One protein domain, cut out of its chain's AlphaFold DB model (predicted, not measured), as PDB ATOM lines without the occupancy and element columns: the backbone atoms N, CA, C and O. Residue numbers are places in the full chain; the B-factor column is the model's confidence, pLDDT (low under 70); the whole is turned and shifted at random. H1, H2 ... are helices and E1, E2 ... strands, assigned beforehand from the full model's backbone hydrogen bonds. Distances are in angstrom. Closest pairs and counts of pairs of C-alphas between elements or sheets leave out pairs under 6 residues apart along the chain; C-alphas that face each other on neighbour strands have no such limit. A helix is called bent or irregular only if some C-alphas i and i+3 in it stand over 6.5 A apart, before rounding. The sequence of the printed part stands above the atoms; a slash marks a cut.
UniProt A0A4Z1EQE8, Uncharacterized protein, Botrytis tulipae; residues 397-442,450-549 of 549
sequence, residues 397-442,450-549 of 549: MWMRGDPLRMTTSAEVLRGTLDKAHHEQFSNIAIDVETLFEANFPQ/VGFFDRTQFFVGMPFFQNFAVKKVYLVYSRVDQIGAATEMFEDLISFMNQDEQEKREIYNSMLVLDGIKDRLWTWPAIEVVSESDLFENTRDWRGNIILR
ATOM      1  N   MET A 397     345.707 402.557 483.970       82.75
ATOM      2  CA  MET A 397     346.374 403.627 483.226       82.75
ATOM      3  C   MET A 397     345.467 404.063 482.075       82.75
ATOM      4  O   MET A 397     345.324 403.323 481.105       82.75
ATOM      5  N   TRP A 398     344.843 405.236 482.179       83.75
ATOM      6  CA  TRP A 398     343.920 405.741 481.161       83.75
ATOM      7  C   TRP A 398     344.624 406.729 480.234       83.75
ATOM      8  O   TRP A 398     345.142 407.745 480.686       83.75
ATOM      9  N   MET A 399     344.666 406.425 478.939       78.25
ATOM     10  CA  MET A 399     345.310 407.252 477.918       78.25
ATOM     11  C   MET A 399     344.265 408.059 477.140       78.25
ATOM     12  O   MET A 399     343.320 407.477 476.602       78.25
ATOM     13  N   ARG A 400     344.471 409.382 477.071       75.44
ATOM     14  CA  ARG A 400     343.632 410.352 476.342       75.44
ATOM     15  C   ARG A 400     344.501 411.282 475.470       75.44
ATOM     16  O   ARG A 400     345.633 411.604 475.848       75.44
ATOM     17  N   GLY A 401     343.991 411.724 474.325       72.19
ATOM     18  CA  GLY A 401     344.737 412.438 473.276       72.19
ATOM     19  C   GLY A 401     345.219 411.489 472.172       72.19
ATOM     20  O   GLY A 401     344.640 410.432 471.967       72.19
ATOM     21  N   ASP A 402     346.327 411.797 471.499       62.81
ATOM     22  CA  ASP A 402     346.864 410.953 470.418       62.81
ATOM     23  C   ASP A 402     348.138 410.189 470.868       62.81
ATOM     24  O   ASP A 402     349.258 410.679 470.683       62.81
ATOM     25  N   PRO A 403     348.014 408.997 471.500       55.06
ATOM     26  CA  PRO A 403     349.151 408.185 471.949       55.06
ATOM     27  C   PRO A 403     349.870 407.471 470.795       55.06
ATOM     28  O   PRO A 403     350.994 407.003 470.981       55.06
ATOM     29  N   LEU A 404     349.222 407.359 469.629       52.72
ATOM     30  CA  LEU A 404     349.750 406.681 468.444       52.72
ATOM     31  C   LEU A 404     350.484 407.636 467.501       52.72
ATOM     32  O   LEU A 404     351.298 407.174 466.694       52.72
ATOM     33  N   ARG A 405     350.265 408.955 467.610       56.78
ATOM     34  CA  ARG A 405     351.054 409.942 466.876       56.78
ATOM     35  C   ARG A 405     352.524 409.695 467.140       56.78
ATOM     36  O   ARG A 405     353.022 409.853 468.259       56.78
ATOM     37  N   MET A 406     353.245 409.414 466.060       45.16
ATOM     38  CA  MET A 406     354.696 409.484 466.041       45.16
ATOM     39  C   MET A 406     355.136 410.944 466.212       45.16
ATOM     40  O   MET A 406     355.580 411.609 465.275       45.16
ATOM     41  N   THR A 407     355.072 411.431 467.455       42.03
ATOM     42  CA  THR A 407     356.084 412.359 467.958       42.03
ATOM     43  C   THR A 407     357.443 411.786 467.554       42.03
ATOM     44  O   THR A 407     357.641 410.570 467.574       42.03
ATOM     45  N   THR A 408     358.358 412.636 467.082       37.66
ATOM     46  CA  THR A 408     359.502 412.228 466.236       37.66
ATOM     47  C   THR A 408     360.554 411.327 466.905       37.66
ATOM     48  O   THR A 408     361.600 411.069 466.321       37.66
ATOM     49  N   SER A 409     360.274 410.824 468.103       43.34
ATOM     50  CA  SER A 409     360.970 409.739 468.777       43.34
ATOM     51  C   SER A 409     359.954 408.720 469.316       43.34
ATOM     52  O   SER A 409     359.562 408.748 470.484       43.34
ATOM     53  N   ALA A 410     359.603 407.722 468.494       41.56
ATOM     54  CA  ALA A 410     358.958 406.495 468.986       41.56
ATOM     55  C   ALA A 410     359.754 405.877 470.161       41.56
ATOM     56  O   ALA A 410     359.176 405.297 471.077       41.56
ATOM     57  N   GLU A 411     361.074 406.107 470.177       44.12
ATOM     58  CA  GLU A 411     362.027 405.822 471.257       44.12
ATOM     59  C   GLU A 411     361.713 406.465 472.620       44.12
ATOM     60  O   GLU A 411     362.279 406.017 473.607       44.12
ATOM     61  N   VAL A 412     360.838 407.474 472.737       47.03
ATOM     62  CA  VAL A 412     360.476 408.068 474.046       47.03
ATOM     63  C   VAL A 412     359.259 407.381 474.662       47.03
ATOM     64  O   VAL A 412     359.265 407.106 475.861       47.03
ATOM     65  N   LEU A 413     358.238 407.038 473.868       45.12
ATOM     66  CA  LEU A 413     357.126 406.205 474.350       45.12
ATOM     67  C   LEU A 413     357.597 404.767 474.589       45.12
ATOM     68  O   LEU A 413     357.407 404.260 475.694       45.12
ATOM     69  N   ARG A 414     358.344 404.178 473.643       46.59
ATOM     70  CA  ARG A 414     359.114 402.948 473.890       46.59
ATOM     71  C   ARG A 414     360.085 403.121 475.051       46.59
ATOM     72  O   ARG A 414     360.051 402.345 475.987       46.59
ATOM     73  N   GLY A 415     360.873 404.188 475.106       45.47
ATOM     74  CA  GLY A 415     361.825 404.410 476.201       45.47
ATOM     75  C   GLY A 415     361.193 404.532 477.592       45.47
ATOM     76  O   GLY A 415     361.884 404.278 478.575       45.47
ATOM     77  N   THR A 416     359.906 404.882 477.685       48.81
ATOM     78  CA  THR A 416     359.153 404.926 478.951       48.81
ATOM     79  C   THR A 416     358.474 403.585 479.260       48.81
ATOM     80  O   THR A 416     358.446 403.178 480.416       48.81
ATOM     81  N   LEU A 417     357.954 402.880 478.246       47.56
ATOM     82  CA  LEU A 417     357.183 401.638 478.409       47.56
ATOM     83  C   LEU A 417     358.044 400.363 478.307       47.56
ATOM     84  O   LEU A 417     357.878 399.456 479.120       47.56
ATOM     85  N   ASP A 418     359.005 400.305 477.384       44.81
ATOM     86  CA  ASP A 418     359.972 399.208 477.209       44.81
ATOM     87  C   ASP A 418     360.981 399.176 478.371       44.81
ATOM     88  O   ASP A 418     361.295 398.115 478.902       44.81
ATOM     89  N   LYS A 419     361.429 400.329 478.900       46.16
ATOM     90  CA  LYS A 419     362.214 400.320 480.160       46.16
ATOM     91  C   LYS A 419     361.418 399.775 481.354       46.16
ATOM     92  O   LYS A 419     362.024 399.407 482.356       46.16
ATOM     93  N   ALA A 420     360.094 399.678 481.231       47.03
ATOM     94  CA  ALA A 420     359.197 399.049 482.189       47.03
ATOM     95  C   ALA A 420     358.757 397.626 481.769       47.03
ATOM     96  O   ALA A 420     357.713 397.172 482.232       47.03
ATOM     97  N   HIS A 421     359.530 396.880 480.959       43.50
ATOM     98  CA  HIS A 421     359.225 395.491 480.526       43.50
ATOM     99  C   HIS A 421     358.861 394.491 481.654       43.50
ATOM    100  O   HIS A 421     358.378 393.394 481.372       43.50
ATOM    101  N   HIS A 422     359.060 394.837 482.931       46.59
ATOM    102  CA  HIS A 422     358.669 394.019 484.086       46.59
ATOM    103  C   HIS A 422     357.649 394.689 485.033       46.59
ATOM    104  O   HIS A 422     357.264 394.075 486.027       46.59
ATOM    105  N   GLU A 423     357.207 395.926 484.764       52.25
ATOM    106  CA  GLU A 423     356.557 396.801 485.766       52.25
ATOM    107  C   GLU A 423     355.365 397.631 485.234       52.25
ATOM    108  O   GLU A 423     355.046 398.696 485.761       52.25
ATOM    109  N   GLN A 424     354.686 397.144 484.191       64.62
ATOM    110  CA  GLN A 424     353.521 397.803 483.580       64.62
ATOM    111  C   GLN A 424     352.199 397.493 484.300       64.62
ATOM    112  O   GLN A 424     351.998 396.386 484.801       64.62
ATOM    113  N   PHE A 425     351.275 398.462 484.283       68.06
ATOM    114  CA  PHE A 425     349.912 398.326 484.804       68.06
ATOM    115  C   PHE A 425     349.202 397.084 484.240       68.06
ATOM    116  O   PHE A 425     349.181 396.847 483.034       68.06
ATOM    117  N   SER A 426     348.540 396.333 485.120       78.50
ATOM    118  CA  SER A 426     347.688 395.195 484.757       78.50
ATOM    119  C   SER A 426     346.435 395.611 483.993       78.50
ATOM    120  O   SER A 426     345.827 394.774 483.328       78.50
ATOM    121  N   ASN A 427     346.029 396.875 484.103       81.12
ATOM    122  CA  ASN A 427     344.813 397.393 483.505       81.12
ATOM    123  C   ASN A 427     345.135 398.693 482.761       81.12
ATOM    124  O   ASN A 427     345.747 399.605 483.321       81.12
ATOM    125  N   ILE A 428     344.711 398.780 481.507       83.44
ATOM    126  CA  ILE A 428     344.896 399.956 480.655       83.44
ATOM    127  C   ILE A 428     343.523 400.385 480.153       83.44
ATOM    128  O   ILE A 428     342.706 399.539 479.819       83.44
ATOM    129  N   ALA A 429     343.267 401.684 480.097       85.81
ATOM    130  CA  ALA A 429     342.092 402.259 479.463       85.81
ATOM    131  C   ALA A 429     342.532 403.150 478.299       85.81
ATOM    132  O   ALA A 429     343.532 403.863 478.394       85.81
ATOM    133  N   ILE A 430     341.788 403.111 477.202       84.56
ATOM    134  CA  ILE A 430     342.063 403.870 475.985       84.56
ATOM    135  C   ILE A 430     340.750 404.515 475.568       84.56
ATOM    136  O   ILE A 430     339.760 403.810 475.382       84.56
ATOM    137  N   ASP A 431     340.724 405.839 475.457       82.88
ATOM    138  CA  ASP A 431     339.558 406.538 474.918       82.88
ATOM    139  C   ASP A 431     339.374 406.163 473.427       82.88
ATOM    140  O   ASP A 431     340.333 406.019 472.665       82.88
ATOM    141  N   VAL A 432     338.135 405.925 473.011       81.81
ATOM    142  CA  VAL A 432     337.786 405.596 471.624       81.81
ATOM    143  C   VAL A 432     337.998 406.815 470.719       81.81
ATOM    144  O   VAL A 432     338.456 406.670 469.591       81.81
ATOM    145  N   GLU A 433     337.772 408.032 471.223       78.06
ATOM    146  CA  GLU A 433     338.023 409.288 470.501       78.06
ATOM    147  C   GLU A 433     339.514 409.488 470.197       78.06
ATOM    148  O   GLU A 433     339.898 409.812 469.076       78.06
ATOM    149  N   THR A 434     340.355 409.136 471.166       71.06
ATOM    150  CA  THR A 434     341.824 409.056 471.099       71.06
ATOM    151  C   THR A 434     342.339 408.140 469.980       71.06
ATOM    152  O   THR A 434     343.358 408.438 469.358       71.06
ATOM    153  N   LEU A 435     341.626 407.059 469.643       69.25
ATOM    154  CA  LEU A 435     341.989 406.167 468.528       69.25
ATOM    155  C   LEU A 435     341.594 406.720 467.149       69.25
ATOM    156  O   LEU A 435     341.991 406.171 466.120       69.25
ATOM    157  N   PHE A 436     340.857 407.828 467.129       65.38
ATOM    158  CA  PHE A 436     340.289 408.450 465.941       65.38
ATOM    159  C   PHE A 436     340.696 409.927 465.761       65.38
ATOM    160  O   PHE A 436     340.392 410.501 464.718       65.38
ATOM    161  N   GLU A 437     341.407 410.547 466.712       55.47
ATOM    162  CA  GLU A 437     341.709 411.996 466.766       55.47
ATOM    163  C   GLU A 437     342.397 412.578 465.514       55.47
ATOM    164  O   GLU A 437     342.290 413.774 465.239       55.47
ATOM    165  N   ALA A 438     343.069 411.755 464.705       51.31
ATOM    166  CA  ALA A 438     343.627 412.190 463.424       51.31
ATOM    167  C   ALA A 438     342.560 412.501 462.352       51.31
ATOM    168  O   ALA A 438     342.859 413.230 461.407       51.31
ATOM    169  N   ASN A 439     341.349 411.939 462.471       48.56
ATOM    170  CA  ASN A 439     340.319 411.943 461.427       48.56
ATOM    171  C   ASN A 439     338.858 412.039 461.936       48.56
ATOM    172  O   ASN A 439     337.954 411.967 461.102       48.56
ATOM    173  N   PHE A 440     338.593 412.142 463.249       47.28
ATOM    174  CA  PHE A 440     337.235 412.049 463.823       47.28
ATOM    175  C   PHE A 440     336.265 413.016 463.107       47.28
ATOM    176  O   PHE A 440     336.488 414.232 463.134       47.28
ATOM    177  N   PRO A 441     335.199 412.524 462.446       48.06
ATOM    178  CA  PRO A 441     334.275 413.397 461.738       48.06
ATOM    179  C   PRO A 441     333.506 414.262 462.743       48.06
ATOM    180  O   PRO A 441     332.802 413.747 463.608       48.06
ATOM    181  N   GLN A 442     333.596 415.590 462.609       53.50
ATOM    182  CA  GLN A 442     332.821 416.524 463.444       53.50
ATOM    183  C   GLN A 442     331.303 416.460 463.185       53.50
ATOM    184  O   GLN A 442     330.530 417.065 463.924       53.50
ATOM    185  N   VAL A 450     334.981 402.674 455.616       53.94
ATOM    186  CA  VAL A 450     335.463 401.287 455.726       53.94
ATOM    187  C   VAL A 450     336.997 401.282 455.677       53.94
ATOM    188  O   VAL A 450     337.582 401.742 454.697       53.94
ATOM    189  N   GLY A 451     337.643 400.757 456.724       60.19
ATOM    190  CA  GLY A 451     339.108 400.737 456.865       60.19
ATOM    191  C   GLY A 451     339.718 401.930 457.615       60.19
ATOM    192  O   GLY A 451     340.916 402.164 457.498       60.19
ATOM    193  N   PHE A 452     338.919 402.690 458.370       66.81
ATOM    194  CA  PHE A 452     339.370 403.851 459.154       66.81
ATOM    195  C   PHE A 452     340.292 403.502 460.338       66.81
ATOM    196  O   PHE A 452     341.166 404.292 460.690       66.81
ATOM    197  N   PHE A 453     340.122 402.317 460.932       69.94
ATOM    198  CA  PHE A 453     340.980 401.794 461.996       69.94
ATOM    199  C   PHE A 453     342.024 400.828 461.417       69.94
ATOM    200  O   PHE A 453     341.699 399.711 461.015       69.94
ATOM    201  N   ASP A 454     343.296 401.238 461.381       74.06
ATOM    202  CA  ASP A 454     344.396 400.330 461.038       74.06
ATOM    203  C   ASP A 454     344.818 399.531 462.278       74.06
ATOM    204  O   ASP A 454     345.731 399.904 463.021       74.06
ATOM    205  N   ARG A 455     344.158 398.386 462.472       74.75
ATOM    206  CA  ARG A 455     344.479 397.412 463.525       74.75
ATOM    207  C   ARG A 455     345.956 396.995 463.538       74.75
ATOM    208  O   ARG A 455     346.512 396.758 464.608       74.75
ATOM    209  N   THR A 456     346.632 396.972 462.386       73.31
ATOM    210  CA  THR A 456     348.068 396.651 462.306       73.31
ATOM    211  C   THR A 456     348.887 397.738 462.992       73.31
ATOM    212  O   THR A 456     349.737 397.438 463.828       73.31
ATOM    213  N   GLN A 457     348.607 399.008 462.686       71.38
ATOM    214  CA  GLN A 457     349.249 400.140 463.354       71.38
ATOM    215  C   GLN A 457     348.881 400.224 464.837       71.38
ATOM    216  O   GLN A 457     349.752 400.548 465.639       71.38
ATOM    217  N   PHE A 458     347.657 399.860 465.227       73.31
ATOM    218  CA  PHE A 458     347.271 399.771 466.636       73.31
ATOM    219  C   PHE A 458     348.137 398.756 467.404       73.31
ATOM    220  O   PHE A 458     348.799 399.134 468.369       73.31
ATOM    221  N   PHE A 459     348.241 397.500 466.952       70.88
ATOM    222  CA  PHE A 459     349.061 396.480 467.632       70.88
ATOM    223  C   PHE A 459     350.585 396.708 467.521       70.88
ATOM    224  O   PHE A 459     351.348 396.217 468.359       70.88
ATOM    225  N   VAL A 460     351.050 397.465 466.519       69.88
ATOM    226  CA  VAL A 460     352.460 397.887 466.388       69.88
ATOM    227  C   VAL A 460     352.785 399.101 467.270       69.88
ATOM    228  O   VAL A 460     353.886 399.181 467.822       69.88
ATOM    229  N   GLY A 461     351.848 400.042 467.401       63.53
ATOM    230  CA  GLY A 461     351.979 401.271 468.187       63.53
ATOM    231  C   GLY A 461     351.673 401.101 469.677       63.53
ATOM    232  O   GLY A 461     352.172 401.881 470.483       63.53
ATOM    233  N   MET A 462     350.932 400.053 470.051       67.25
ATOM    234  CA  MET A 462     350.627 399.670 471.432       67.25
ATOM    235  C   MET A 462     351.461 398.448 471.872       67.25
ATOM    236  O   MET A 462     350.935 397.335 471.969       67.25
ATOM    237  N   PRO A 463     352.768 398.604 472.187       63.16
ATOM    238  CA  PRO A 463     353.651 397.481 472.526       63.16
ATOM    239  C   PRO A 463     353.227 396.723 473.794       63.16
ATOM    240  O   PRO A 463     353.686 395.611 474.026       63.16
ATOM    241  N   PHE A 464     352.329 397.270 474.617       66.06
ATOM    242  CA  PHE A 464     351.819 396.587 475.807       66.06
ATOM    243  C   PHE A 464     350.942 395.358 475.507       66.06
ATOM    244  O   PHE A 464     350.900 394.463 476.341       66.06
ATOM    245  N   PHE A 465     350.351 395.222 474.311       65.19
ATOM    246  CA  PHE A 465     349.730 393.952 473.882       65.19
ATOM    247  C   PHE A 465     350.751 392.819 473.683       65.19
ATOM    248  O   PHE A 465     350.392 391.643 473.671       65.19
ATOM    249  N   GLN A 466     352.027 393.176 473.534       62.84
ATOM    250  CA  GLN A 466     353.155 392.253 473.414       62.84
ATOM    251  C   GLN A 466     353.800 391.969 474.784       62.84
ATOM    252  O   GLN A 466     354.616 391.059 474.901       62.84
ATOM    253  N   ASN A 467     353.436 392.727 475.829       61.88
ATOM    254  CA  ASN A 467     353.994 392.608 477.174       61.88
ATOM    255  C   ASN A 467     353.103 391.749 478.083       61.88
ATOM    256  O   ASN A 467     351.890 391.916 478.172       61.88
ATOM    257  N   PHE A 468     353.737 390.870 478.854       60.44
ATOM    258  CA  PHE A 468     353.072 389.830 479.646       60.44
ATOM    259  C   PHE A 468     352.262 390.329 480.856       60.44
ATOM    260  O   PHE A 468     351.649 389.514 481.548       60.44
ATOM    261  N   ALA A 469     352.313 391.625 481.176       64.56
ATOM    262  CA  ALA A 469     351.755 392.195 482.403       64.56
ATOM    263  C   ALA A 469     350.279 392.616 482.289       64.56
ATOM    264  O   ALA A 469     349.566 392.566 483.293       64.56
ATOM    265  N   VAL A 470     349.815 393.006 481.095       76.50
ATOM    266  CA  VAL A 470     348.450 393.516 480.901       76.50
ATOM    267  C   VAL A 470     347.446 392.368 480.995       76.50
ATOM    268  O   VAL A 470     347.506 391.403 480.239       76.50
ATOM    269  N   LYS A 471     346.506 392.485 481.933       83.50
ATOM    270  CA  LYS A 471     345.389 391.553 482.145       83.50
ATOM    271  C   LYS A 471     344.118 392.052 481.453       83.50
ATOM    272  O   LYS A 471     343.357 391.234 480.940       83.50
ATOM    273  N   LYS A 472     343.897 393.373 481.442       86.69
ATOM    274  CA  LYS A 472     342.712 394.024 480.867       86.69
ATOM    275  C   LYS A 472     343.039 395.279 480.056       86.69
ATOM    276  O   LYS A 472     343.867 396.088 480.475       86.69
ATOM    277  N   VAL A 473     342.316 395.467 478.955       85.94
ATOM    278  CA  VAL A 473     342.256 396.707 478.175       85.94
ATOM    279  C   VAL A 473     340.804 397.172 478.082       85.94
ATOM    280  O   VAL A 473     339.946 396.448 477.587       85.94
ATOM    281  N   TYR A 474     340.531 398.385 478.541       89.50
ATOM    282  CA  TYR A 474     339.224 399.021 478.463       89.50
ATOM    283  C   TYR A 474     339.179 399.985 477.274       89.50
ATOM    284  O   TYR A 474     340.004 400.896 477.190       89.50
ATOM    285  N   LEU A 475     338.211 399.811 476.378       88.62
ATOM    286  CA  LEU A 475     337.841 400.803 475.370       88.62
ATOM    287  C   LEU A 475     336.797 401.732 475.994       88.62
ATOM    288  O   LEU A 475     335.676 401.307 476.282       88.62
ATOM    289  N   VAL A 476     337.191 402.976 476.252       87.94
ATOM    290  CA  VAL A 476     336.383 403.963 476.973       87.94
ATOM    291  C   VAL A 476     335.640 404.838 475.977       87.94
ATOM    292  O   VAL A 476     336.271 405.458 475.124       87.94
ATOM    293  N   TYR A 477     334.318 404.931 476.099       88.25
ATOM    294  CA  TYR A 477     333.522 405.906 475.354       88.25
ATOM    295  C   TYR A 477     333.033 407.030 476.279       88.25
ATOM    296  O   TYR A 477     332.462 406.775 477.342       88.25
ATOM    297  N   SER A 478     333.260 408.281 475.876       82.06
ATOM    298  CA  SER A 478     332.865 409.482 476.624       82.06
ATOM    299  C   SER A 478     331.416 409.890 476.343       82.06
ATOM    300  O   SER A 478     330.758 410.509 477.181       82.06
ATOM    301  N   ARG A 479     330.885 409.518 475.170       81.88
ATOM    302  CA  ARG A 479     329.542 409.893 474.708       81.88
ATOM    303  C   ARG A 479     328.716 408.685 474.265       81.88
ATOM    304  O   ARG A 479     329.229 407.740 473.675       81.88
ATOM    305  N   VAL A 480     327.404 408.732 474.499       79.88
ATOM    306  CA  VAL A 480     326.478 407.619 474.196       79.88
ATOM    307  C   VAL A 480     326.420 407.285 472.696       79.88
ATOM    308  O   VAL A 480     326.204 406.131 472.342       79.88
ATOM    309  N   ASP A 481     326.655 408.250 471.804       81.25
ATOM    310  CA  ASP A 481     326.734 408.033 470.350       81.25
ATOM    311  C   ASP A 481     327.994 407.260 469.913       81.25
ATOM    312  O   ASP A 481     327.981 406.606 468.870       81.25
ATOM    313  N   GLN A 482     329.055 407.249 470.726       82.50
ATOM    314  CA  GLN A 482     330.289 406.506 470.446       82.50
ATOM    315  C   GLN A 482     330.181 405.001 470.755       82.50
ATOM    316  O   GLN A 482     331.028 404.237 470.292       82.50
ATOM    317  N   ILE A 483     329.152 404.539 471.486       87.50
ATOM    318  CA  ILE A 483     329.033 403.129 471.914       87.50
ATOM    319  C   ILE A 483     329.049 402.143 470.734       87.50
ATOM    320  O   ILE A 483     329.628 401.062 470.840       87.50
ATOM    321  N   GLY A 484     328.466 402.522 469.590       85.56
ATOM    322  CA  GLY A 484     328.457 401.691 468.384       85.56
ATOM    323  C   GLY A 484     329.859 401.509 467.804       85.56
ATOM    324  O   GLY A 484     330.273 400.380 467.566       85.56
ATOM    325  N   ALA A 485     330.617 402.603 467.675       82.50
ATOM    326  CA  ALA A 485     332.002 402.569 467.205       82.50
ATOM    327  C   ALA A 485     332.917 401.805 468.178       82.50
ATOM    328  O   ALA A 485     333.724 400.986 467.750       82.50
ATOM    329  N   ALA A 486     332.742 402.001 469.490       85.19
ATOM    330  CA  ALA A 486     333.467 401.255 470.517       85.19
ATOM    331  C   ALA A 486     333.211 399.736 470.427       85.19
ATOM    332  O   ALA A 486     334.138 398.939 470.566       85.19
ATOM    333  N   THR A 487     331.962 399.341 470.149       87.38
ATOM    334  CA  THR A 487     331.569 397.933 469.965       87.38
ATOM    335  C   THR A 487     332.126 397.347 468.664       87.38
ATOM    336  O   THR A 487     332.680 396.253 468.681       87.38
ATOM    337  N   GLU A 488     332.052 398.077 467.548       85.38
ATOM    338  CA  GLU A 488     332.605 397.640 466.256       85.38
ATOM    339  C   GLU A 488     334.131 397.449 466.329       85.38
ATOM    340  O   GLU A 488     334.660 396.435 465.873       85.38
ATOM    341  N   MET A 489     334.840 398.374 466.988       84.31
ATOM    342  CA  MET A 489     336.273 398.235 467.265       84.31
ATOM    343  C   MET A 489     336.588 397.027 468.147       84.31
ATOM    344  O   MET A 489     337.561 396.321 467.890       84.31
ATOM    345  N   PHE A 490     335.786 396.783 469.186       88.44
ATOM    346  CA  PHE A 490     335.930 395.604 470.036       88.44
ATOM    347  C   PHE A 490     335.792 394.307 469.222       88.44
ATOM    348  O   PHE A 490     336.637 393.421 469.347       88.44
ATOM    349  N   GLU A 491     334.790 394.213 468.346       88.88
ATOM    350  CA  GLU A 491     334.585 393.042 467.486       88.88
ATOM    351  C   GLU A 491     335.740 392.825 466.485       88.88
ATOM    352  O   GLU A 491     336.210 391.690 466.351       88.88
ATOM    353  N   ASP A 492     336.265 393.875 465.832       85.50
ATOM    354  CA  ASP A 492     337.437 393.747 464.940       85.50
ATOM    355  C   ASP A 492     338.709 393.352 465.706       85.50
ATOM    356  O   ASP A 492     339.434 392.455 465.268       85.50
ATOM    357  N   LEU A 493     338.958 393.947 466.880       85.12
ATOM    358  CA  LEU A 493     340.103 393.600 467.727       85.12
ATOM    359  C   LEU A 493     340.044 392.140 468.188       85.12
ATOM    360  O   LEU A 493     341.028 391.418 468.031       85.12
ATOM    361  N   ILE A 494     338.895 391.673 468.683       87.38
ATOM    362  CA  ILE A 494     338.704 390.270 469.079       87.38
ATOM    363  C   ILE A 494     338.845 389.334 467.870       87.38
ATOM    364  O   ILE A 494     339.488 388.288 467.970       87.38
ATOM    365  N   SER A 495     338.308 389.706 466.704       89.06
ATOM    366  CA  SER A 495     338.484 388.946 465.461       89.06
ATOM    367  C   SER A 495     339.963 388.828 465.063       89.06
ATOM    368  O   SER A 495     340.423 387.730 464.746       89.06
ATOM    369  N   PHE A 496     340.726 389.922 465.125       85.75
ATOM    370  CA  PHE A 496     342.167 389.936 464.861       85.75
ATOM    371  C   PHE A 496     342.938 389.063 465.861       85.75
ATOM    372  O   PHE A 496     343.701 388.183 465.465       85.75
ATOM    373  N   MET A 497     342.679 389.240 467.160       85.19
ATOM    374  CA  MET A 497     343.310 388.466 468.233       85.19
ATOM    375  C   MET A 497     343.084 386.962 468.063       85.19
ATOM    376  O   MET A 497     344.020 386.191 468.254       85.19
ATOM    377  N   ASN A 498     341.880 386.546 467.659       88.50
ATOM    378  CA  ASN A 498     341.547 385.145 467.396       88.50
ATOM    379  C   ASN A 498     342.222 384.586 466.130       88.50
ATOM    380  O   ASN A 498     342.552 383.401 466.098       88.50
ATOM    381  N   GLN A 499     342.425 385.405 465.092       89.31
ATOM    382  CA  GLN A 499     343.116 384.988 463.862       89.31
ATOM    383  C   GLN A 499     344.610 384.744 464.113       89.31
ATOM    384  O   GLN A 499     345.146 383.729 463.670       89.31
ATOM    385  N   ASP A 500     345.250 385.628 464.881       84.62
ATOM    386  CA  ASP A 500     346.693 385.587 465.133       84.62
ATOM    387  C   ASP A 500     347.085 384.830 466.419       84.62
ATOM    388  O   ASP A 500     348.279 384.656 466.684       84.62
ATOM    389  N   GLU A 501     346.123 384.361 467.233       86.62
ATOM    390  CA  GLU A 501     346.396 383.825 468.579       86.62
ATOM    391  C   GLU A 501     347.465 382.730 468.570       86.62
ATOM    392  O   GLU A 501     348.387 382.773 469.385       86.62
ATOM    393  N   GLN A 502     347.365 381.750 467.666       87.56
ATOM    394  CA  GLN A 502     348.300 380.627 467.652       87.56
ATOM    395  C   GLN A 502     349.727 381.074 467.303       87.56
ATOM    396  O   GLN A 502     350.661 380.713 468.019       87.56
ATOM    397  N   GLU A 503     349.900 381.886 466.254       88.38
ATOM    398  CA  GLU A 503     351.217 382.381 465.836       88.38
ATOM    399  C   GLU A 503     351.867 383.205 466.956       88.38
ATOM    400  O   GLU A 503     353.008 382.949 467.349       88.38
ATOM    401  N   LYS A 504     351.121 384.160 467.529       84.50
ATOM    402  CA  LYS A 504     351.628 385.002 468.619       84.50
ATOM    403  C   LYS A 504     351.928 384.178 469.868       84.50
ATOM    404  O   LYS A 504     352.982 384.369 470.468       84.50
ATOM    405  N   ARG A 505     351.080 383.208 470.222       86.19
ATOM    406  CA  ARG A 505     351.308 382.303 471.359       86.19
ATOM    407  C   ARG A 505     352.584 381.481 471.189       86.19
ATOM    408  O   ARG A 505     353.329 381.337 472.155       86.19
ATOM    409  N   GLU A 506     352.864 380.959 469.997       88.12
ATOM    410  CA  GLU A 506     354.097 380.209 469.719       88.12
ATOM    411  C   GLU A 506     355.346 381.105 469.810       88.12
ATOM    412  O   GLU A 506     356.323 380.736 470.472       88.12
ATOM    413  N   ILE A 507     355.295 382.315 469.236       86.81
ATOM    414  CA  ILE A 507     356.386 383.303 469.299       86.81
ATOM    415  C   ILE A 507     356.650 383.748 470.746       86.81
ATOM    416  O   ILE A 507     357.775 383.631 471.235       86.81
ATOM    417  N   TYR A 508     355.627 384.225 471.459       84.06
ATOM    418  CA  TYR A 508     355.791 384.806 472.792       84.06
ATOM    419  C   TYR A 508     356.079 383.763 473.877       84.06
ATOM    420  O   TYR A 508     356.868 384.046 474.777       84.06
ATOM    421  N   ASN A 509     355.552 382.535 473.783       85.19
ATOM    422  CA  ASN A 509     355.989 381.454 474.677       85.19
ATOM    423  C   ASN A 509     357.456 381.079 474.435       85.19
ATOM    424  O   ASN A 509     358.176 380.787 475.388       85.19
ATOM    425  N   SER A 510     357.925 381.122 473.183       86.19
ATOM    426  CA  SER A 510     359.344 380.904 472.880       86.19
ATOM    427  C   SER A 510     360.221 382.004 473.489       86.19
ATOM    428  O   SER A 510     361.265 381.691 474.058       86.19
ATOM    429  N   MET A 511     359.778 383.268 473.452       82.88
ATOM    430  CA  MET A 511     360.451 384.380 474.142       82.88
ATOM    431  C   MET A 511     360.479 384.183 475.667       82.88
ATOM    432  O   MET A 511     361.559 384.212 476.247       82.88
ATOM    433  N   LEU A 512     359.347 383.857 476.306       79.25
ATOM    434  CA  LEU A 512     359.290 383.572 477.752       79.25
ATOM    435  C   LEU A 512     360.271 382.473 478.183       79.25
ATOM    436  O   LEU A 512     360.933 382.593 479.215       79.25
ATOM    437  N   VAL A 513     360.395 381.407 477.386       84.75
ATOM    438  CA  VAL A 513     361.336 380.309 477.652       84.75
ATOM    439  C   VAL A 513     362.794 380.755 477.490       84.75
ATOM    440  O   VAL A 513     363.635 380.331 478.287       84.75
ATOM    441  N   LEU A 514     363.100 381.609 476.506       85.12
ATOM    442  CA  LEU A 514     364.434 382.195 476.313       85.12
ATOM    443  C   LEU A 514     364.818 383.145 477.460       85.12
ATOM    444  O   LEU A 514     365.946 383.071 477.946       85.12
ATOM    445  N   ASP A 515     363.866 383.937 477.956       78.06
ATOM    446  CA  ASP A 515     364.030 384.839 479.106       78.06
ATOM    447  C   ASP A 515     364.040 384.095 480.462       78.06
ATOM    448  O   ASP A 515     364.166 384.699 481.528       78.06
ATOM    449  N   GLY A 516     363.918 382.762 480.449       84.31
ATOM    450  CA  GLY A 516     363.967 381.913 481.642       84.31
ATOM    451  C   GLY A 516     362.678 381.882 482.470       84.31
ATOM    452  O   GLY A 516     362.655 381.232 483.521       84.31
ATOM    453  N   ILE A 517     361.600 382.515 481.998       78.94
ATOM    454  CA  ILE A 517     360.283 382.553 482.644       78.94
ATOM    455  C   ILE A 517     359.548 381.239 482.356       78.94
ATOM    456  O   ILE A 517     358.721 381.118 481.453       78.94
ATOM    457  N   LYS A 518     359.881 380.217 483.143       77.06
ATOM    458  CA  LYS A 518     359.215 378.911 483.108       77.06
ATOM    459  C   LYS A 518     357.850 378.992 483.803       77.06
ATOM    460  O   LYS A 518     357.628 379.843 484.660       77.06
ATOM    461  N   ASP A 519     356.940 378.109 483.399       79.81
ATOM    462  CA  ASP A 519     355.587 377.932 483.954       79.81
ATOM    463  C   ASP A 519     354.575 379.082 483.732       79.81
ATOM    464  O   ASP A 519     353.436 378.989 484.190       79.81
ATOM    465  N   ARG A 520     354.921 380.124 482.959       78.12
ATOM    466  CA  ARG A 520     353.966 381.137 482.463       78.12
ATOM    467  C   ARG A 520     353.683 380.916 480.977       78.12
ATOM    468  O   ARG A 520     354.611 380.811 480.185       78.12
ATOM    469  N   LEU A 521     352.405 380.888 480.602       80.69
ATOM    470  CA  LEU A 521     351.969 380.950 479.205       80.69
ATOM    471  C   LEU A 521     351.550 382.381 478.868       80.69
ATOM    472  O   LEU A 521     350.931 383.058 479.690       80.69
ATOM    473  N   TRP A 522     351.871 382.827 477.657       84.31
ATOM    474  CA  TRP A 522     351.327 384.051 477.088       84.31
ATOM    475  C   TRP A 522     349.842 383.867 476.757       84.31
ATOM    476  O   TRP A 522     349.426 382.844 476.204       84.31
ATOM    477  N   THR A 523     349.064 384.892 477.081       82.75
ATOM    478  CA  THR A 523     347.652 385.041 476.739       82.75
ATOM    479  C   THR A 523     347.420 386.485 476.325       82.75
ATOM    480  O   THR A 523     348.022 387.391 476.905       82.75
ATOM    481  N   TRP A 524     346.505 386.711 475.389       85.12
ATOM    482  CA  TRP A 524     345.967 388.045 475.148       85.12
ATOM    483  C   TRP A 524     345.355 388.649 476.432       85.12
ATOM    484  O   TRP A 524     344.842 387.896 477.269       85.12
ATOM    485  N   PRO A 525     345.362 389.986 476.597       85.31
ATOM    486  CA  PRO A 525     344.566 390.638 477.631       85.31
ATOM    487  C   PRO A 525     343.074 390.519 477.297       85.31
ATOM    488  O   PRO A 525     342.692 390.487 476.126       85.31
ATOM    489  N   ALA A 526     342.215 390.508 478.316       87.25
ATOM    490  CA  ALA A 526     340.781 390.678 478.095       87.25
ATOM    491  C   ALA A 526     340.504 392.112 477.616       87.25
ATOM    492  O   ALA A 526     341.055 393.059 478.181       87.25
ATOM    493  N   ILE A 527     339.661 392.275 476.596       88.62
ATOM    494  CA  ILE A 527     339.183 393.592 476.160       88.62
ATOM    495  C   ILE A 527     337.745 393.771 476.650       88.62
ATOM    496  O   ILE A 527     336.952 392.837 476.583       88.62
ATOM    497  N   GLU A 528     337.419 394.953 477.164       90.88
ATOM    498  CA  GLU A 528     336.084 395.320 477.648       90.88
ATOM    499  C   GLU A 528     335.727 396.727 477.137       90.88
ATOM    500  O   GLU A 528     336.595 397.595 477.057       90.88
ATOM    501  N   VAL A 529     334.461 396.974 476.788       88.31
ATOM    502  CA  VAL A 529     333.957 398.308 476.409       88.31
ATOM    503  C   VAL A 529     333.227 398.912 477.609       88.31
ATOM    504  O   VAL A 529     332.340 398.268 478.167       88.31
ATOM    505  N   VAL A 530     333.588 400.131 478.015       89.31
ATOM    506  CA  VAL A 530     333.056 400.801 479.219       89.31
ATOM    507  C   VAL A 530     332.778 402.280 478.951       89.31
ATOM    508  O   VAL A 530     333.447 402.892 478.120       89.31
ATOM    509  N   SER A 531     331.809 402.878 479.651       88.00
ATOM    510  CA  SER A 531     331.643 404.336 479.603       88.00
ATOM    511  C   SER A 531     332.720 405.045 480.439       88.00
ATOM    512  O   SER A 531     333.265 404.465 481.380       88.00
ATOM    513  N   GLU A 532     333.007 406.316 480.136       83.38
ATOM    514  CA  GLU A 532     333.864 407.171 480.979       83.38
ATOM    515  C   GLU A 532     333.321 407.230 482.423       83.38
ATOM    516  O   GLU A 532     334.090 407.103 483.370       83.38
ATOM    517  N   SER A 533     331.996 407.284 482.610       77.75
ATOM    518  CA  SER A 533     331.341 407.191 483.926       77.75
ATOM    519  C   SER A 533     331.607 405.865 484.657       77.75
ATOM    520  O   SER A 533     332.003 405.891 485.822       77.75
ATOM    521  N   ASP A 534     331.481 404.709 483.991       77.81
ATOM    522  CA  ASP A 534     331.724 403.384 484.602       77.81
ATOM    523  C   ASP A 534     333.191 403.179 485.029       77.81
ATOM    524  O   ASP A 534     333.483 402.293 485.837       77.81
ATOM    525  N   LEU A 535     334.114 403.972 484.472       74.50
ATOM    526  CA  LEU A 535     335.538 403.967 484.813       74.50
ATOM    527  C   LEU A 535     335.840 404.734 486.119       74.50
ATOM    528  O   LEU A 535     336.868 404.482 486.754       74.50
ATOM    529  N   PHE A 536     334.963 405.664 486.518       64.19
ATOM    530  CA  PHE A 536     335.115 406.509 487.709       64.19
ATOM    531  C   PHE A 536     334.132 406.190 488.839       64.19
ATOM    532  O   PHE A 536     334.428 406.472 490.004       64.19
ATOM    533  N   GLU A 537     332.973 405.610 488.535       55.31
ATOM    534  CA  GLU A 537     332.016 405.183 489.551       55.31
ATOM    535  C   GLU A 537     332.468 403.887 490.242       55.31
ATOM    536  O   GLU A 537     333.007 402.965 489.636       55.31
ATOM    537  N   ASN A 538     332.280 403.812 491.563       46.84
ATOM    538  CA  ASN A 538     332.811 402.719 492.382       46.84
ATOM    539  C   ASN A 538     331.913 401.470 492.291       46.84
ATOM    540  O   ASN A 538     331.007 401.243 493.099       46.84
ATOM    541  N   THR A 539     332.157 400.670 491.261       45.09
ATOM    542  CA  THR A 539     331.270 399.617 490.760       45.09
ATOM    543  C   THR A 539     331.352 398.300 491.534       45.09
ATOM    544  O   THR A 539     332.112 397.381 491.225       45.09
ATOM    545  N   ARG A 540     330.446 398.126 492.502       40.28
ATOM    546  CA  ARG A 540     330.173 396.789 493.066       40.28
ATOM    547  C   ARG A 540     329.484 395.830 492.085       40.28
ATOM    548  O   ARG A 540     329.607 394.622 492.265       40.28
ATOM    549  N   ASP A 541     328.828 396.351 491.045       44.22
ATOM    550  CA  ASP A 541     327.931 395.591 490.161       44.22
ATOM    551  C   ASP A 541     328.365 395.538 488.680       44.22
ATOM    552  O   ASP A 541     327.532 395.414 487.784       44.22
ATOM    553  N   TRP A 542     329.674 395.486 488.386       41.66
ATOM    554  CA  TRP A 542     330.174 395.167 487.029       41.66
ATOM    555  C   TRP A 542     329.668 393.820 486.462       41.66
ATOM    556  O   TRP A 542     329.826 393.554 485.280       41.66
ATOM    557  N   ARG A 543     328.999 392.968 487.253       39.62
ATOM    558  CA  ARG A 543     328.300 391.773 486.737       39.62
ATOM    559  C   ARG A 543     326.945 392.071 486.075       39.62
ATOM    560  O   ARG A 543     326.381 391.160 485.477       39.62
ATOM    561  N   GLY A 544     326.404 393.283 486.226       35.88
ATOM    562  CA  GLY A 544     325.077 393.670 485.727       35.88
ATOM    563  C   GLY A 544     325.079 394.415 484.390       35.88
ATOM    564  O   GLY A 544     324.159 394.219 483.601       35.88
ATOM    565  N   ASN A 545     326.111 395.225 484.122       31.70
ATOM    566  CA  ASN A 545     326.142 396.158 482.984       31.70
ATOM    567  C   ASN A 545     327.005 395.698 481.793       31.70
ATOM    568  O   ASN A 545     327.094 396.415 480.800       31.70
ATOM    569  N   ILE A 546     327.616 394.508 481.849       35.47
ATOM    570  CA  ILE A 546     328.333 393.948 480.693       35.47
ATOM    571  C   ILE A 546     327.312 393.560 479.618       35.47
ATOM    572  O   ILE A 546     326.618 392.545 479.718       35.47
ATOM    573  N   ILE A 547     327.250 394.367 478.561       37.31
ATOM    574  CA  ILE A 547     326.626 393.970 477.305       37.31
ATOM    575  C   ILE A 547     327.625 393.078 476.554       37.31
ATOM    576  O   ILE A 547     328.616 393.566 476.027       37.31
ATOM    577  N   LEU A 548     327.273 391.784 476.495       30.94
ATOM    578  CA  LEU A 548     327.823 390.668 475.696       30.94
ATOM    579  C   LEU A 548     328.690 389.615 476.417       30.94
ATOM    580  O   LEU A 548     329.189 389.803 477.523       30.94
ATOM    581  N   ARG A 549     328.683 388.425 475.804       31.20
ATOM    582  CA  ARG A 549     329.186 387.124 476.279       31.20
ATOM    583  C   ARG A 549     330.425 386.706 475.504       31.20
ATOM    584  O   ARG A 549     330.433 387.015 474.295       31.20
TER     585      ARG A 549
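Overview. This is residues 397 to 442 and 450 to 549 of the 549 residues of an uncharacterized protein of Botrytis tulipae (UniProt A0A4Z1EQE8). Look first for a small twisted sheet of four parallel strands, with the long bent helix H4 over one side of it: its first arm, H4a, covers E3 and E4 on one face, and its second arm, H4b, turns away past the sheet. On the opposite face sits the short H5, and residues 536 to 541 stick out there; H1, H2 and H3 lie off the sheet in a loose string. The printed part has 146 residues in a mixed class, in the order E1 H1 E2 H2 H3 E3 H4 E4 H5; across the sheet the order is E1 E2 E3 E4. The whole is compact, with a radius of gyration of the C-alphas of 16.1 A and spans of 46 by 41 by 30 A.

Arrangement. Begin at the sheet of E1, residues 397 to 401, E2, 427 to 431, E3, 472 to 477, and E4, 526 to 531, only just strongly twisted, with C-alphas up to 4.5 A off its best plane. Look for N 399 and O 429 at 2.9 A, N 430 and O 474 at 2.8 A, and N 475 and O 528 at 2.8 A, each within hydrogen-bond range. By its hydrogen bonds H4, residues 480 to 514, was assigned as one helix, but it is bent: C-alphas 499 and 502 are 7.8 A apart. Its arm H4a, residues 480 to 499, is irregular, with C-alphas 481 and 484 6.9 A apart. H4a is on the sheet at a height of 9.2 A over E3 and E4, along the strands at 3 degrees to E4 on the local plane; its closest C-alphas to E4 are Ala 486 and Val 529, 6.6 A. H4b, residues 502 to 514, is about perpendicular to H4a, only just, at 71 degrees, and not on the sheet. H5, residues 532 to 536, is on the opposite face, over E2 at a height of 9.0 A. H2, residues 455 to 461, is close but not clearly touching H4a, the closest C-alphas being Arg 455 and Leu 493, 7.2 A. H3, residues 463 to 466, is close but not clearly touching H1, residues 410 to 420, at Leu 417 and Phe 464, whose C-alphas are 7.8 A apart. E1, H1, E2 and E3, H4, E4 are strand-helix-strand units, parallel neighbour strands joined through a helix, with right-handed crossovers. Each O i to N i+4 pair is within hydrogen-bond range in H2 and H4b; the counts are 5 of 7 in H1, 14 of 16 in H4a and 0 of 1 in H5, where 2 of 2 O i to N i+3 pairs are; H3 is too short for an i+4 pair.

Along the chain. Find C-alpha 397 at (346.374, 403.627, 483.226), where E1 begins. H4a starts at C-alpha 480, (326.478, 407.619, 474.196), and runs 29.9 A; H4b runs 18.4 A, E4 16.5 A, E3 16.0 A and H1 15.2 A. H5 ends at C-alpha 536, (335.115, 406.509, 487.709).

Size, cuts and confidence. The C-alphas of Gln 442 and Gly 516, the two farthest apart, are 50.0 A apart. Residues 443 to 449 are cut out, and C-alphas 442 and 450 are 17.3 A apart across the cut. The link from H4 to E4, 11 residues, is long. The mean pLDDT of the printed part is 70.1, and it is under 70 in 60 residues, among them 402 to 425 and 536 to 549.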